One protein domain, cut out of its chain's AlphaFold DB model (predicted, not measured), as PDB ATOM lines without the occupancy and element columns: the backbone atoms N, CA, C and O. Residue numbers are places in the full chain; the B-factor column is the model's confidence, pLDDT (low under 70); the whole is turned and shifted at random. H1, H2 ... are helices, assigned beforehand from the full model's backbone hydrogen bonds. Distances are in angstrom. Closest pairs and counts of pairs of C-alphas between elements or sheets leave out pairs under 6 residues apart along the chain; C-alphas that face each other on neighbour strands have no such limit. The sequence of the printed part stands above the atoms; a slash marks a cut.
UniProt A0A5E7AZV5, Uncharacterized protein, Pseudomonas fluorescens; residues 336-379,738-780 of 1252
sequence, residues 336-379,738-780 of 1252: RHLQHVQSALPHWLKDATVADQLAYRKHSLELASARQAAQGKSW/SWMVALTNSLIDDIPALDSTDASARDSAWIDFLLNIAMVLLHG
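Overview. This is residues 336 to 379 and 738 to 780 of the 1252 residues of an uncharacterized protein of Pseudomonas fluorescens (UniProt A0A5E7AZV5). Two long helices, H3 and H6, lie side by side and run opposite ways, with H6 in the middle and the short helices H1, H4 and H5 on its side away from H3. H1 crosses H6 near its last residues and H5 packs on it nearer its first ones, while H4 stands off between those two; H2 is a short turn near the beginning of H3. The printed part has 87 residues with six named helices, H1 to H6 in chain order, and no named strand: the class is all helix. It is compact, with a radius of gyration of the C-alphas of 13.1 A, and rounded, spanning 36 by 27 by 23 A.

Arrangement. Start at H1, residues 336 to 344, and look across to H6, residues 759 to 778. The two touch and stand about perpendicular, at 88 degrees, with Leu 338 and Val 776 as their closest C-alphas, 6.4 A apart; H6 meets this touch with residues 772 to 776 alone. Next find H2, residues 347 to 350, which touches no helix and is close to but not clearly touching H3, residues 354 to 374; the closest C-alphas, of Leu 349 and Gln 357, are 6.9 A apart. H3 touches H6 at a shallow tilt of 19 degrees, opposite ways, and their closest C-alphas, of Arg 361 and Ala 774, are 4.4 A apart. Beyond the cut, H4, residues 739 to 747, is close to but not clearly touching H1, with the closest C-alphas, of Ala 344 and Leu 743, 6.1 A apart. H4 and H6 are apart. H5, residues 752 to 755, touches residues 761 to 766 of H6 alone, and the closest C-alphas, of Leu 754 and Arg 762, are 5.1 A apart. H6 is the hub, touching H1, H3 and H5. In H1, H3, H4 and H6 every O i to N i+4 pair is within hydrogen-bond range; H2 and H5 are too short for such a pair.

Along the chain. Find C-alpha 336 at (-2.860, 29.885, -35.571); from there H1 runs 12.7 A to residue 344. H3 begins at C-alpha 354, (6.579, 9.545, -33.238), and runs 30.2 A. H4 measures 12.0 A. H6 runs 28.9 A and ends at C-alpha 778, (5.198, 17.064, -29.096).

Size, cuts and confidence. The C-alphas farthest apart, of Thr 353 and Asp 758, are 37.3 A apart. Residues 380 to 737 are not printed, and C-alphas 379 and 738 lie 22.8 A apart across this cut. The links printed whole are tight. The mean pLDDT of the printed part is 77.0, and 23 residues are under 70, among them residues 738 to 752.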
ATOM      1  N   ARG A 336      -3.372  29.342 -34.300       68.44
ATOM      2  CA  ARG A 336      -2.860  29.885 -35.571       68.44
ATOM      3  C   ARG A 336      -1.339  29.763 -35.707       68.44
ATOM      4  O   ARG A 336      -0.870  29.310 -36.743       68.44
ATOM      5  N   HIS A 337      -0.572  30.102 -34.670       66.94
ATOM      6  CA  HIS A 337       0.895  30.003 -34.724       66.94
ATOM      7  C   HIS A 337       1.352  28.546 -34.886       66.94
ATOM      8  O   HIS A 337       2.263  28.267 -35.661       66.94
ATOM      9  N   LEU A 338       0.662  27.602 -34.233       70.62
ATOM     10  CA  LEU A 338       0.946  26.171 -34.384       70.62
ATOM     11  C   LEU A 338       0.699  25.681 -35.813       70.62
ATOM     12  O   LEU A 338       1.529  24.959 -36.356       70.62
ATOM     13  N   GLN A 339      -0.412  26.094 -36.432       73.38
ATOM     14  CA  GLN A 339      -0.739  25.727 -37.814       73.38
ATOM     15  C   GLN A 339       0.287  26.270 -38.817       73.38
ATOM     16  O   GLN A 339       0.643  25.560 -39.754       73.38
ATOM     17  N   HIS A 340       0.796  27.489 -38.610       72.69
ATOM     18  CA  HIS A 340       1.834  28.081 -39.461       72.69
ATOM     19  C   HIS A 340       3.177  27.348 -39.345       72.69
ATOM     20  O   HIS A 340       3.775  26.987 -40.355       72.69
ATOM     21  N   VAL A 341       3.645  27.067 -38.123       74.81
ATOM     22  CA  VAL A 341       4.897  26.315 -37.931       74.81
ATOM     23  C   VAL A 341       4.762  24.905 -38.509       74.81
ATOM     24  O   VAL A 341       5.656  24.422 -39.200       74.81
ATOM     25  N   GLN A 342       3.617  24.259 -38.292       76.50
ATOM     26  CA  GLN A 342       3.347  22.929 -38.818       76.50
ATOM     27  C   GLN A 342       3.289  22.894 -40.348       76.50
ATOM     28  O   GLN A 342       3.865  21.986 -40.950       76.50
ATOM     29  N   SER A 343       2.597  23.840 -40.995       75.69
ATOM     30  CA  SER A 343       2.480  23.861 -42.458       75.69
ATOM     31  C   SER A 343       3.858  23.933 -43.110       75.69
ATOM     32  O   SER A 343       4.092  23.250 -44.109       75.69
ATOM     33  N   ALA A 344       4.793  24.622 -42.465       74.25
ATOM     34  CA  ALA A 344       6.130  24.808 -42.976       74.25
ATOM     35  C   ALA A 344       7.109  23.645 -42.673       74.25
ATOM     36  O   ALA A 344       8.102  23.503 -43.384       74.25
ATOM     37  N   LEU A 345       6.825  22.746 -41.713       80.56
ATOM     38  CA  LEU A 345       7.674  21.563 -41.462       80.56
ATOM     39  C   LEU A 345       7.851  20.692 -42.734       80.56
ATOM     40  O   LEU A 345       6.899  20.512 -43.505       80.56
ATOM     41  N   PRO A 346       9.032  20.089 -42.962       83.62
ATOM     42  CA  PRO A 346       9.307  19.307 -44.159       83.62
ATOM     43  C   PRO A 346       8.611  17.947 -44.087       83.62
ATOM     44  O   PRO A 346       8.411  17.389 -43.007       83.62
ATOM     45  N   HIS A 347       8.293  17.378 -45.253       83.56
ATOM     46  CA  HIS A 347       7.594  16.093 -45.348       83.56
ATOM     47  C   HIS A 347       8.324  14.974 -44.605       83.56
ATOM     48  O   HIS A 347       7.705  14.283 -43.810       83.56
ATOM     49  N   TRP A 348       9.649  14.857 -44.749       88.06
ATOM     50  CA  TRP A 348      10.414  13.809 -44.067       88.06
ATOM     51  C   TRP A 348      10.277  13.855 -42.533       88.06
ATOM     52  O   TRP A 348      10.272  12.805 -41.903       88.06
ATOM     53  N   LEU A 349      10.112  15.039 -41.924       87.69
ATOM     54  CA  LEU A 349       9.932  15.184 -40.473       87.69
ATOM     55  C   LEU A 349       8.465  15.013 -40.065       87.69
ATOM     56  O   LEU A 349       8.173  14.382 -39.049       87.69
ATOM     57  N   LYS A 350       7.532  15.523 -40.881       86.06
ATOM     58  CA  LYS A 350       6.090  15.267 -40.721       86.06
ATOM     59  C   LYS A 350       5.784  13.771 -40.748       86.06
ATOM     60  O   LYS A 350       4.957  13.297 -39.973       86.06
ATOM     61  N   ASP A 351       6.479  13.046 -41.614       86.88
ATOM     62  CA  ASP A 351       6.268  11.633 -41.903       86.88
ATOM     63  C   ASP A 351       7.111  10.701 -41.025       86.88
ATOM     64  O   ASP A 351       6.893   9.489 -41.039       86.88
ATOM     65  N   ALA A 352       8.031  11.265 -40.236       89.31
ATOM     66  CA  ALA A 352       8.870  10.535 -39.297       89.31
ATOM     67  C   ALA A 352       8.043   9.797 -38.233       89.31
ATOM     68  O   ALA A 352       6.909  10.169 -37.911       89.31
ATOM     69  N   THR A 353       8.635   8.761 -37.632       88.69
ATOM     70  CA  THR A 353       7.993   8.054 -36.519       88.69
ATOM     71  C   THR A 353       7.807   8.993 -35.320       88.69
ATOM     72  O   THR A 353       8.589   9.923 -35.124       88.69
ATOM     73  N   VAL A 354       6.806   8.743 -34.464       86.00
ATOM     74  CA  VAL A 354       6.579   9.545 -33.238       86.00
ATOM     75  C   VAL A 354       7.846   9.607 -32.383       86.00
ATOM     76  O   VAL A 354       8.209  10.650 -31.847       86.00
ATOM     77  N   ALA A 355       8.553   8.486 -32.292       86.12
ATOM     78  CA  ALA A 355       9.778   8.377 -31.528       86.12
ATOM     79  C   ALA A 355      10.933   9.207 -32.129       86.12
ATOM     80  O   ALA A 355      11.790   9.667 -31.380       86.12
ATOM     81  N   ASP A 356      10.972   9.415 -33.448       89.62
ATOM     82  CA  ASP A 356      11.935  10.316 -34.101       89.62
ATOM     83  C   ASP A 356      11.534  11.787 -33.960       89.62
ATOM     84  O   ASP A 356      12.384  12.628 -33.687       89.62
ATOM     85  N   GLN A 357      10.238  12.108 -34.059       89.25
ATOM     86  CA  GLN A 357       9.732  13.468 -33.825       89.25
ATOM     87  C   GLN A 357      10.040  13.945 -32.400       89.25
ATOM     88  O   GLN A 357      10.472  15.081 -32.207       89.25
ATOM     89  N   LEU A 358       9.888  13.070 -31.400       88.75
ATOM     90  CA  LEU A 358      10.237  13.373 -30.010       88.75
ATOM     91  C   LEU A 358      11.752  13.506 -29.793       88.75
ATOM     92  O   LEU A 358      12.178  14.367 -29.023       88.75
ATOM     93  N   ALA A 359      12.572  12.707 -30.482       89.56
ATOM     94  CA  ALA A 359      14.027  12.860 -30.453       89.56
ATOM     95  C   ALA A 359      14.460  14.200 -31.074       89.56
ATOM     96  O   ALA A 359      15.267  14.930 -30.501       89.56
ATOM     97  N   TYR A 360      13.845  14.578 -32.196       90.44
ATOM     98  CA  TYR A 360      14.107  15.845 -32.872       90.44
ATOM     99  C   TYR A 360      13.671  17.035 -32.011       90.44
ATOM    100  O   TYR A 360      14.393  18.027 -31.884       90.44
ATOM    101  N   ARG A 361      12.515  16.916 -31.349       90.06
ATOM    102  CA  ARG A 361      12.038  17.866 -30.338       90.06
ATOM    103  C   ARG A 361      13.068  18.060 -29.226       90.06
ATOM    104  O   ARG A 361      13.401  19.201 -28.918       90.06
ATOM    105  N   LYS A 362      13.563  16.967 -28.633       89.88
ATOM    106  CA  LYS A 362      14.569  17.008 -27.561       89.88
ATOM    107  C   LYS A 362      15.797  17.810 -28.004       89.88
ATOM    108  O   LYS A 362      16.179  18.756 -27.321       89.88
ATOM    109  N   HIS A 363      16.358  17.488 -29.168       89.75
ATOM    110  CA  HIS A 363      17.540  18.180 -29.687       89.75
ATOM    111  C   HIS A 363      17.268  19.639 -30.079       89.75
ATOM    112  O   HIS A 363      18.136  20.487 -29.906       89.75
ATOM    113  N   SER A 364      16.051  19.972 -30.515       89.06
ATOM    114  CA  SER A 364      15.651  21.368 -30.760       89.06
ATOM    115  C   SER A 364      15.670  22.198 -29.467       89.06
ATOM    116  O   SER A 364      16.143  23.333 -29.467       89.06
ATOM    117  N   LEU A 365      15.213  21.624 -28.345       90.19
ATOM    118  CA  LEU A 365      15.274  22.267 -27.023       90.19
ATOM    119  C   LEU A 365      16.708  22.378 -26.490       90.19
ATOM    120  O   LEU A 365      17.064  23.379 -25.866       90.19
ATOM    121  N   GLU A 366      17.533  21.360 -26.730       88.75
ATOM    122  CA  GLU A 366      18.964  21.386 -26.401       88.75
ATOM    123  C   GLU A 366      19.685  22.481 -27.181       88.75
ATOM    124  O   GLU A 366      20.479  23.217 -26.601       88.75
ATOM    125  N   LEU A 367      19.342  22.660 -28.457       87.38
ATOM    126  CA  LEU A 367      19.946  23.680 -29.307       87.38
ATOM    127  C   LEU A 367      19.530  25.081 -28.861       87.38
ATOM    128  O   LEU A 367      20.371  25.974 -28.790       87.38
ATOM    129  N   ALA A 368      18.258  25.263 -28.498       86.81
ATOM    130  CA  ALA A 368      17.770  26.510 -27.917       86.81
ATOM    131  C   ALA A 368      18.515  26.851 -26.614       86.81
ATOM    132  O   ALA A 368      18.922  27.992 -26.408       86.81
ATOM    133  N   SER A 369      18.761  25.847 -25.765       87.75
ATOM    134  CA  SER A 369      19.512  26.013 -24.512       87.75
ATOM    135  C   SER A 369      20.987  26.345 -24.764       87.75
ATOM    136  O   SER A 369      21.534  27.235 -24.113       87.75
ATOM    137  N   ALA A 370      21.624  25.677 -25.731       85.19
ATOM    138  CA  ALA A 370      23.011  25.930 -26.115       85.19
ATOM    139  C   ALA A 370      23.195  27.347 -26.684       85.19
ATOM    140  O   ALA A 370      24.123  28.046 -26.279       85.19
ATOM    141  N   ARG A 371      22.275  27.804 -27.547       82.94
ATOM    142  CA  ARG A 371      22.254  29.180 -28.076       82.94
ATOM    143  C   ARG A 371      22.058  30.216 -26.976       82.94
ATOM    144  O   ARG A 371      22.862  31.135 -26.848       82.94
ATOM    145  N   GLN A 372      21.088  29.990 -26.090       81.50
ATOM    146  CA  GLN A 372      20.859  30.861 -24.938       81.50
ATOM    147  C   GLN A 372      22.108  30.991 -24.048       81.50
ATOM    148  O   GLN A 372      22.422  32.081 -23.567       81.50
ATOM    149  N   ALA A 373      22.841  29.893 -23.834       80.62
ATOM    150  CA  ALA A 373      24.084  29.886 -23.062       80.62
ATOM    151  C   ALA A 373      25.269  30.549 -23.795       80.62
ATOM    152  O   ALA A 373      26.228  30.979 -23.145       80.62
ATOM    153  N   ALA A 374      25.219  30.620 -25.129       80.31
ATOM    154  CA  ALA A 374      26.212  31.285 -25.963       80.31
ATOM    155  C   ALA A 374      26.015  32.811 -26.026       80.31
ATOM    156  O   ALA A 374      26.984  33.528 -26.269       80.31
ATOM    157  N   GLN A 375      24.804  33.317 -25.751       77.38
ATOM    158  CA  GLN A 375      24.472  34.753 -25.769       77.38
ATOM    159  C   GLN A 375      24.843  35.420 -27.107       77.38
ATOM    160  O   GLN A 375      25.468  36.481 -27.134       77.38
ATOM    161  N   GLY A 376      24.526  34.758 -28.224       72.38
ATOM    162  CA  GLY A 376      24.880  35.215 -29.571       72.38
ATOM    163  C   GLY A 376      26.362  35.095 -29.964       72.38
ATOM    164  O   GLY A 376      26.691  35.427 -31.101       72.38
ATOM    165  N   LYS A 377      27.252  34.616 -29.079       78.75
ATOM    166  CA  LYS A 377      28.676  34.390 -29.391       78.75
ATOM    167  C   LYS A 377      28.900  33.072 -30.119       78.75
ATOM    168  O   LYS A 377      28.176  32.099 -29.919       78.75
ATOM    169  N   SER A 378      29.967  33.023 -30.906       77.94
ATOM    170  CA  SER A 378      30.390  31.840 -31.657       77.94
ATOM    171  C   SER A 378      31.824  31.448 -31.291       77.94
ATOM    172  O   SER A 378      32.669  32.310 -31.060       77.94
ATOM    173  N   TRP A 379      32.146  30.150 -31.281       81.88
ATOM    174  CA  TRP A 379      33.525  29.702 -31.041       81.88
ATOM    175  C   TRP A 379      34.492  30.152 -32.154       81.88
ATOM    176  O   TRP A 379      35.687  30.294 -31.892       81.88
ATOM    177  N   SER A 738      18.228  22.667 -45.247       47.69
ATOM    178  CA  SER A 738      17.741  23.570 -46.321       47.69
ATOM    179  C   SER A 738      16.278  24.066 -46.243       47.69
ATOM    180  O   SER A 738      16.004  25.233 -46.506       47.69
ATOM    181  N   TRP A 739      15.343  23.203 -45.850       60.53
ATOM    182  CA  TRP A 739      14.019  23.544 -45.330       60.53
ATOM    183  C   TRP A 739      13.920  24.601 -44.199       60.53
ATOM    184  O   TRP A 739      13.053  25.442 -44.335       60.53
ATOM    185  N   MET A 740      14.708  24.634 -43.116       60.50
ATOM    186  CA  MET A 740      14.612  25.640 -42.039       60.50
ATOM    187  C   MET A 740      15.042  27.029 -42.516       60.50
ATOM    188  O   MET A 740      14.415  28.001 -42.119       60.50
ATOM    189  N   VAL A 741      16.021  27.128 -43.425       57.25
ATOM    190  CA  VAL A 741      16.342  28.389 -44.126       57.25
ATOM    191  C   VAL A 741      15.204  28.801 -45.070       57.25
ATOM    192  O   VAL A 741      14.829  29.970 -45.127       57.25
ATOM    193  N   ALA A 742      14.596  27.848 -45.786       59.56
ATOM    194  CA  ALA A 742      13.385  28.120 -46.566       59.56
ATOM    195  C   ALA A 742      12.208  28.561 -45.671       59.56
ATOM    196  O   ALA A 742      11.388  29.378 -46.081       59.56
ATOM    197  N   LEU A 743      12.155  28.058 -44.436       64.12
ATOM    198  CA  LEU A 743      11.126  28.349 -43.448       64.12
ATOM    199  C   LEU A 743      11.296  29.725 -42.825       64.12
ATOM    200  O   LEU A 743      10.320  30.458 -42.723       64.12
ATOM    201  N   THR A 744      12.525  30.108 -42.473       61.03
ATOM    202  CA  THR A 744      12.818  31.479 -42.058       61.03
ATOM    203  C   THR A 744      12.528  32.448 -43.183       61.03
ATOM    204  O   THR A 744      11.828  33.413 -42.942       61.03
ATOM    205  N   ASN A 745      12.913  32.155 -44.428       62.34
ATOM    206  CA  ASN A 745      12.557  33.013 -45.565       62.34
ATOM    207  C   ASN A 745      11.039  33.146 -45.770       62.34
ATOM    208  O   ASN A 745      10.578  34.195 -46.198       62.34
ATOM    209  N   SER A 746      10.261  32.116 -45.426       61.50
ATOM    210  CA  SER A 746       8.795  32.172 -45.432       61.50
ATOM    211  C   SER A 746       8.191  32.865 -44.202       61.50
ATOM    212  O   SER A 746       7.013  33.209 -44.248       61.50
ATOM    213  N   LEU A 747       8.943  33.015 -43.106       63.66
ATOM    214  CA  LEU A 747       8.499  33.608 -41.837       63.66
ATOM    215  C   LEU A 747       9.095  34.995 -41.569       63.66
ATOM    216  O   LEU A 747       8.624  35.654 -40.652       63.66
ATOM    217  N   ILE A 748      10.106  35.449 -42.318       65.44
ATOM    218  CA  ILE A 748      10.748  36.765 -42.145       65.44
ATOM    219  C   ILE A 748       9.723  37.895 -42.306       65.44
ATOM    220  O   ILE A 748       9.789  38.878 -41.569       65.44
ATOM    221  N   ASP A 749       8.738  37.721 -43.192       57.12
ATOM    222  CA  ASP A 749       7.640  38.677 -43.371       57.12
ATOM    223  C   ASP A 749       6.749  38.798 -42.114       57.12
ATOM    224  O   ASP A 749       6.226  39.875 -41.829       57.12
ATOM    225  N   ASP A 750       6.625  37.723 -41.324       54.56
ATOM    226  CA  ASP A 750       5.799  37.656 -40.108       54.56
ATOM    227  C   ASP A 750       6.613  37.877 -38.808       54.56
ATOM    228  O   ASP A 750       6.074  38.343 -37.801       54.56
ATOM    229  N   ILE A 751       7.916  37.564 -38.809       66.81
ATOM    230  CA  ILE A 751       8.863  37.713 -37.689       66.81
ATOM    231  C   ILE A 751      10.178  38.329 -38.218       66.81
ATOM    232  O   ILE A 751      11.187  37.630 -38.365       66.81
ATOM    233  N   PRO A 752      10.220  39.657 -38.444       65.69
ATOM    234  CA  PRO A 752      11.388  40.335 -39.026       65.69
ATOM    235  C   PRO A 752      12.670  40.194 -38.194       65.69
ATOM    236  O   PRO A 752      13.778  40.337 -38.705       65.69
ATOM    237  N   ALA A 753      12.531  39.893 -36.897       70.25
ATOM    238  CA  ALA A 753      13.647  39.710 -35.976       70.25
ATOM    239  C   ALA A 753      14.583  38.545 -36.361       70.25
ATOM    240  O   ALA A 753      15.750  38.569 -35.972       70.25
ATOM    241  N   LEU A 754      14.116  37.566 -37.152       68.75
ATOM    242  CA  LEU A 754      14.926  36.431 -37.619       68.75
ATOM    243  C   LEU A 754      16.054  36.831 -38.592       68.75
ATOM    244  O   LEU A 754      17.053  36.118 -38.664       68.75
ATOM    245  N   ASP A 755      15.926  37.968 -39.288       69.44
ATOM    246  CA  ASP A 755      16.933  38.511 -40.224       69.44
ATOM    247  C   ASP A 755      17.549  39.833 -39.722       69.44
ATOM    248  O   ASP A 755      18.104  40.635 -40.471       69.44
ATOM    249  N   SER A 756      17.444  40.096 -38.415       71.81
ATOM    250  CA  SER A 756      17.988  41.318 -37.818       71.81
ATOM    251  C   SER A 756      19.513  41.377 -37.939       71.81
ATOM    252  O   SER A 756      20.220  40.410 -37.637       71.81
ATOM    253  N   THR A 757      20.057  42.546 -38.285       67.62
ATOM    254  CA  THR A 757      21.507  42.799 -38.250       67.62
ATOM    255  C   THR A 757      22.069  42.766 -36.825       67.62
ATOM    256  O   THR A 757      23.252  42.473 -36.656       67.62
ATOM    257  N   ASP A 758      21.226  42.963 -35.806       73.50
ATOM    258  CA  ASP A 758      21.569  42.780 -34.394       73.50
ATOM    259  C   ASP A 758      21.599  41.288 -34.018       73.50
ATOM    260  O   ASP A 758      20.587  40.586 -34.094       73.50
ATOM    261  N   ALA A 759      22.771  40.814 -33.590       68.56
ATOM    262  CA  ALA A 759      23.004  39.429 -33.197       68.56
ATOM    263  C   ALA A 759      22.124  38.986 -32.014       68.56
ATOM    264  O   ALA A 759      21.645  37.854 -32.014       68.56
ATOM    265  N   SER A 760      21.845  39.870 -31.048       71.94
ATOM    266  CA  SER A 760      21.057  39.519 -29.857       71.94
ATOM    267  C   SER A 760      19.571  39.342 -30.181       71.94
ATOM    268  O   SER A 760      18.933  38.396 -29.708       71.94
ATOM    269  N   ALA A 761      19.009  40.242 -30.993       74.88
ATOM    270  CA  ALA A 761      17.628  40.144 -31.461       74.88
ATOM    271  C   ALA A 761      17.419  38.898 -32.337       74.88
ATOM    272  O   ALA A 761      16.413  38.199 -32.196       74.88
ATOM    273  N   ARG A 762      18.399  38.593 -33.196       76.56
ATOM    274  CA  ARG A 762      18.381  37.413 -34.063       76.56
ATOM    275  C   ARG A 762      18.418  36.115 -33.266       76.56
ATOM    276  O   ARG A 762      17.625  35.217 -33.532       76.56
ATOM    277  N   ASP A 763      19.311  36.014 -32.281       75.75
ATOM    278  CA  ASP A 763      19.456  34.799 -31.471       75.75
ATOM    279  C   ASP A 763      18.203  34.530 -30.622       75.75
ATOM    280  O   ASP A 763      17.712  33.405 -30.584       75.75
ATOM    281  N   SER A 764      17.594  35.581 -30.060       77.06
ATOM    282  CA  SER A 764      16.316  35.469 -29.334       77.06
ATOM    283  C   SER A 764      15.189  34.932 -30.228       77.06
ATOM    284  O   SER A 764      14.453  34.029 -29.833       77.06
ATOM    285  N   ALA A 765      15.089  35.427 -31.467       77.69
ATOM    286  CA  ALA A 765      14.091  34.956 -32.427       77.69
ATOM    287  C   ALA A 765      14.315  33.486 -32.835       77.69
ATOM    288  O   ALA A 765      13.354  32.727 -32.975       77.69
ATOM    289  N   TRP A 766      15.574  33.057 -32.977       77.62
ATOM    290  CA  TRP A 766      15.923  31.653 -33.225       77.62
ATOM    291  C   TRP A 766      15.545  30.735 -32.064       77.62
ATOM    292  O   TRP A 766      15.057  29.626 -32.286       77.62
ATOM    293  N   ILE A 767      15.745  31.190 -30.828       81.81
ATOM    294  CA  ILE A 767      15.373  30.447 -29.624       81.81
ATOM    295  C   ILE A 767      13.854  30.254 -29.565       81.81
ATOM    296  O   ILE A 767      13.389  29.118 -29.445       81.81
ATOM    297  N   ASP A 768      13.078  31.324 -29.748       79.06
ATOM    298  CA  ASP A 768      11.612  31.251 -29.795       79.06
ATOM    299  C   ASP A 768      11.122  30.325 -30.915       79.06
ATOM    300  O   ASP A 768      10.178  29.545 -30.745       79.06
ATOM    301  N   PHE A 769      11.781  30.360 -32.070       79.56
ATOM    302  CA  PHE A 769      11.475  29.483 -33.189       79.56
ATOM    303  C   PHE A 769      11.698  27.996 -32.854       79.56
ATOM    304  O   PHE A 769      10.806  27.172 -33.077       79.56
ATOM    305  N   LEU A 770      12.840  27.648 -32.252       84.44
ATOM    306  CA  LEU A 770      13.149  26.279 -31.823       84.44
ATOM    307  C   LEU A 770      12.171  25.768 -30.753       84.44
ATOM    308  O   LEU A 770      11.738  24.613 -30.821       84.44
ATOM    309  N   LEU A 771      11.764  26.625 -29.808       84.25
ATOM    310  CA  LEU A 771      10.740  26.299 -28.807       84.25
ATOM    311  C   LEU A 771       9.382  25.992 -29.462       84.25
ATOM    312  O   LEU A 771       8.699  25.038 -29.072       84.25
ATOM    313  N   ASN A 772       9.000  26.751 -30.491       80.69
ATOM    314  CA  ASN A 772       7.756  26.523 -31.227       80.69
ATOM    315  C   ASN A 772       7.787  25.225 -32.053       80.69
ATOM    316  O   ASN A 772       6.810  24.472 -32.027       80.69
ATOM    317  N   ILE A 773       8.904  24.905 -32.722       84.06
ATOM    318  CA  ILE A 773       9.086  23.600 -33.389       84.06
ATOM    319  C   ILE A 773       8.951  22.467 -32.372       84.06
ATOM    320  O   ILE A 773       8.206  21.511 -32.600       84.06
ATOM    321  N   ALA A 774       9.642  22.580 -31.235       85.88
ATOM    322  CA  ALA A 774       9.602  21.576 -30.184       85.88
ATOM    323  C   ALA A 774       8.170  21.328 -29.677       85.88
ATOM    324  O   ALA A 774       7.773  20.182 -29.460       85.88
ATOM    325  N   MET A 775       7.361  22.380 -29.538       80.38
ATOM    326  CA  MET A 775       5.950  22.255 -29.167       80.38
ATOM    327  C   MET A 775       5.099  21.572 -30.246       80.38
ATOM    328  O   MET A 775       4.276  20.722 -29.911       80.38
ATOM    329  N   VAL A 776       5.299  21.878 -31.533       82.56
ATOM    330  CA  VAL A 776       4.563  21.217 -32.631       82.56
ATOM    331  C   VAL A 776       4.891  19.723 -32.703       82.56
ATOM    332  O   VAL A 776       3.992  18.895 -32.850       82.56
ATOM    333  N   LEU A 777       6.165  19.362 -32.545       85.75
ATOM    334  CA  LEU A 777       6.612  17.968 -32.585       85.75
ATOM    335  C   LEU A 777       6.109  17.132 -31.396       85.75
ATOM    336  O   LEU A 777       5.996  15.916 -31.523       85.75
ATOM    337  N   LEU A 778       5.756  17.757 -30.265       82.00
ATOM    338  CA  LEU A 778       5.198  17.064 -29.096       82.00
ATOM    339  C   LEU A 778       3.834  16.414 -29.382       82.00
ATOM    340  O   LEU A 778       3.547  15.325 -28.893       82.00
ATOM    341  N   HIS A 779       2.992  17.088 -30.166       67.44
ATOM    342  CA  HIS A 779       1.619  16.655 -30.469       67.44
ATOM    343  C   HIS A 779       1.507  15.898 -31.805       67.44
ATOM    344  O   HIS A 779       0.426  15.489 -32.222       67.44
ATOM    345  N   GLY A 780       2.646  15.670 -32.464       65.44
ATOM    346  CA  GLY A 780       2.739  15.024 -33.764       65.44
ATOM    347  C   GLY A 780       2.547  16.016 -34.911       65.44
ATOM    348  O   GLY A 780       1.503  16.653 -35.050       65.44
TER     349      GLY A 780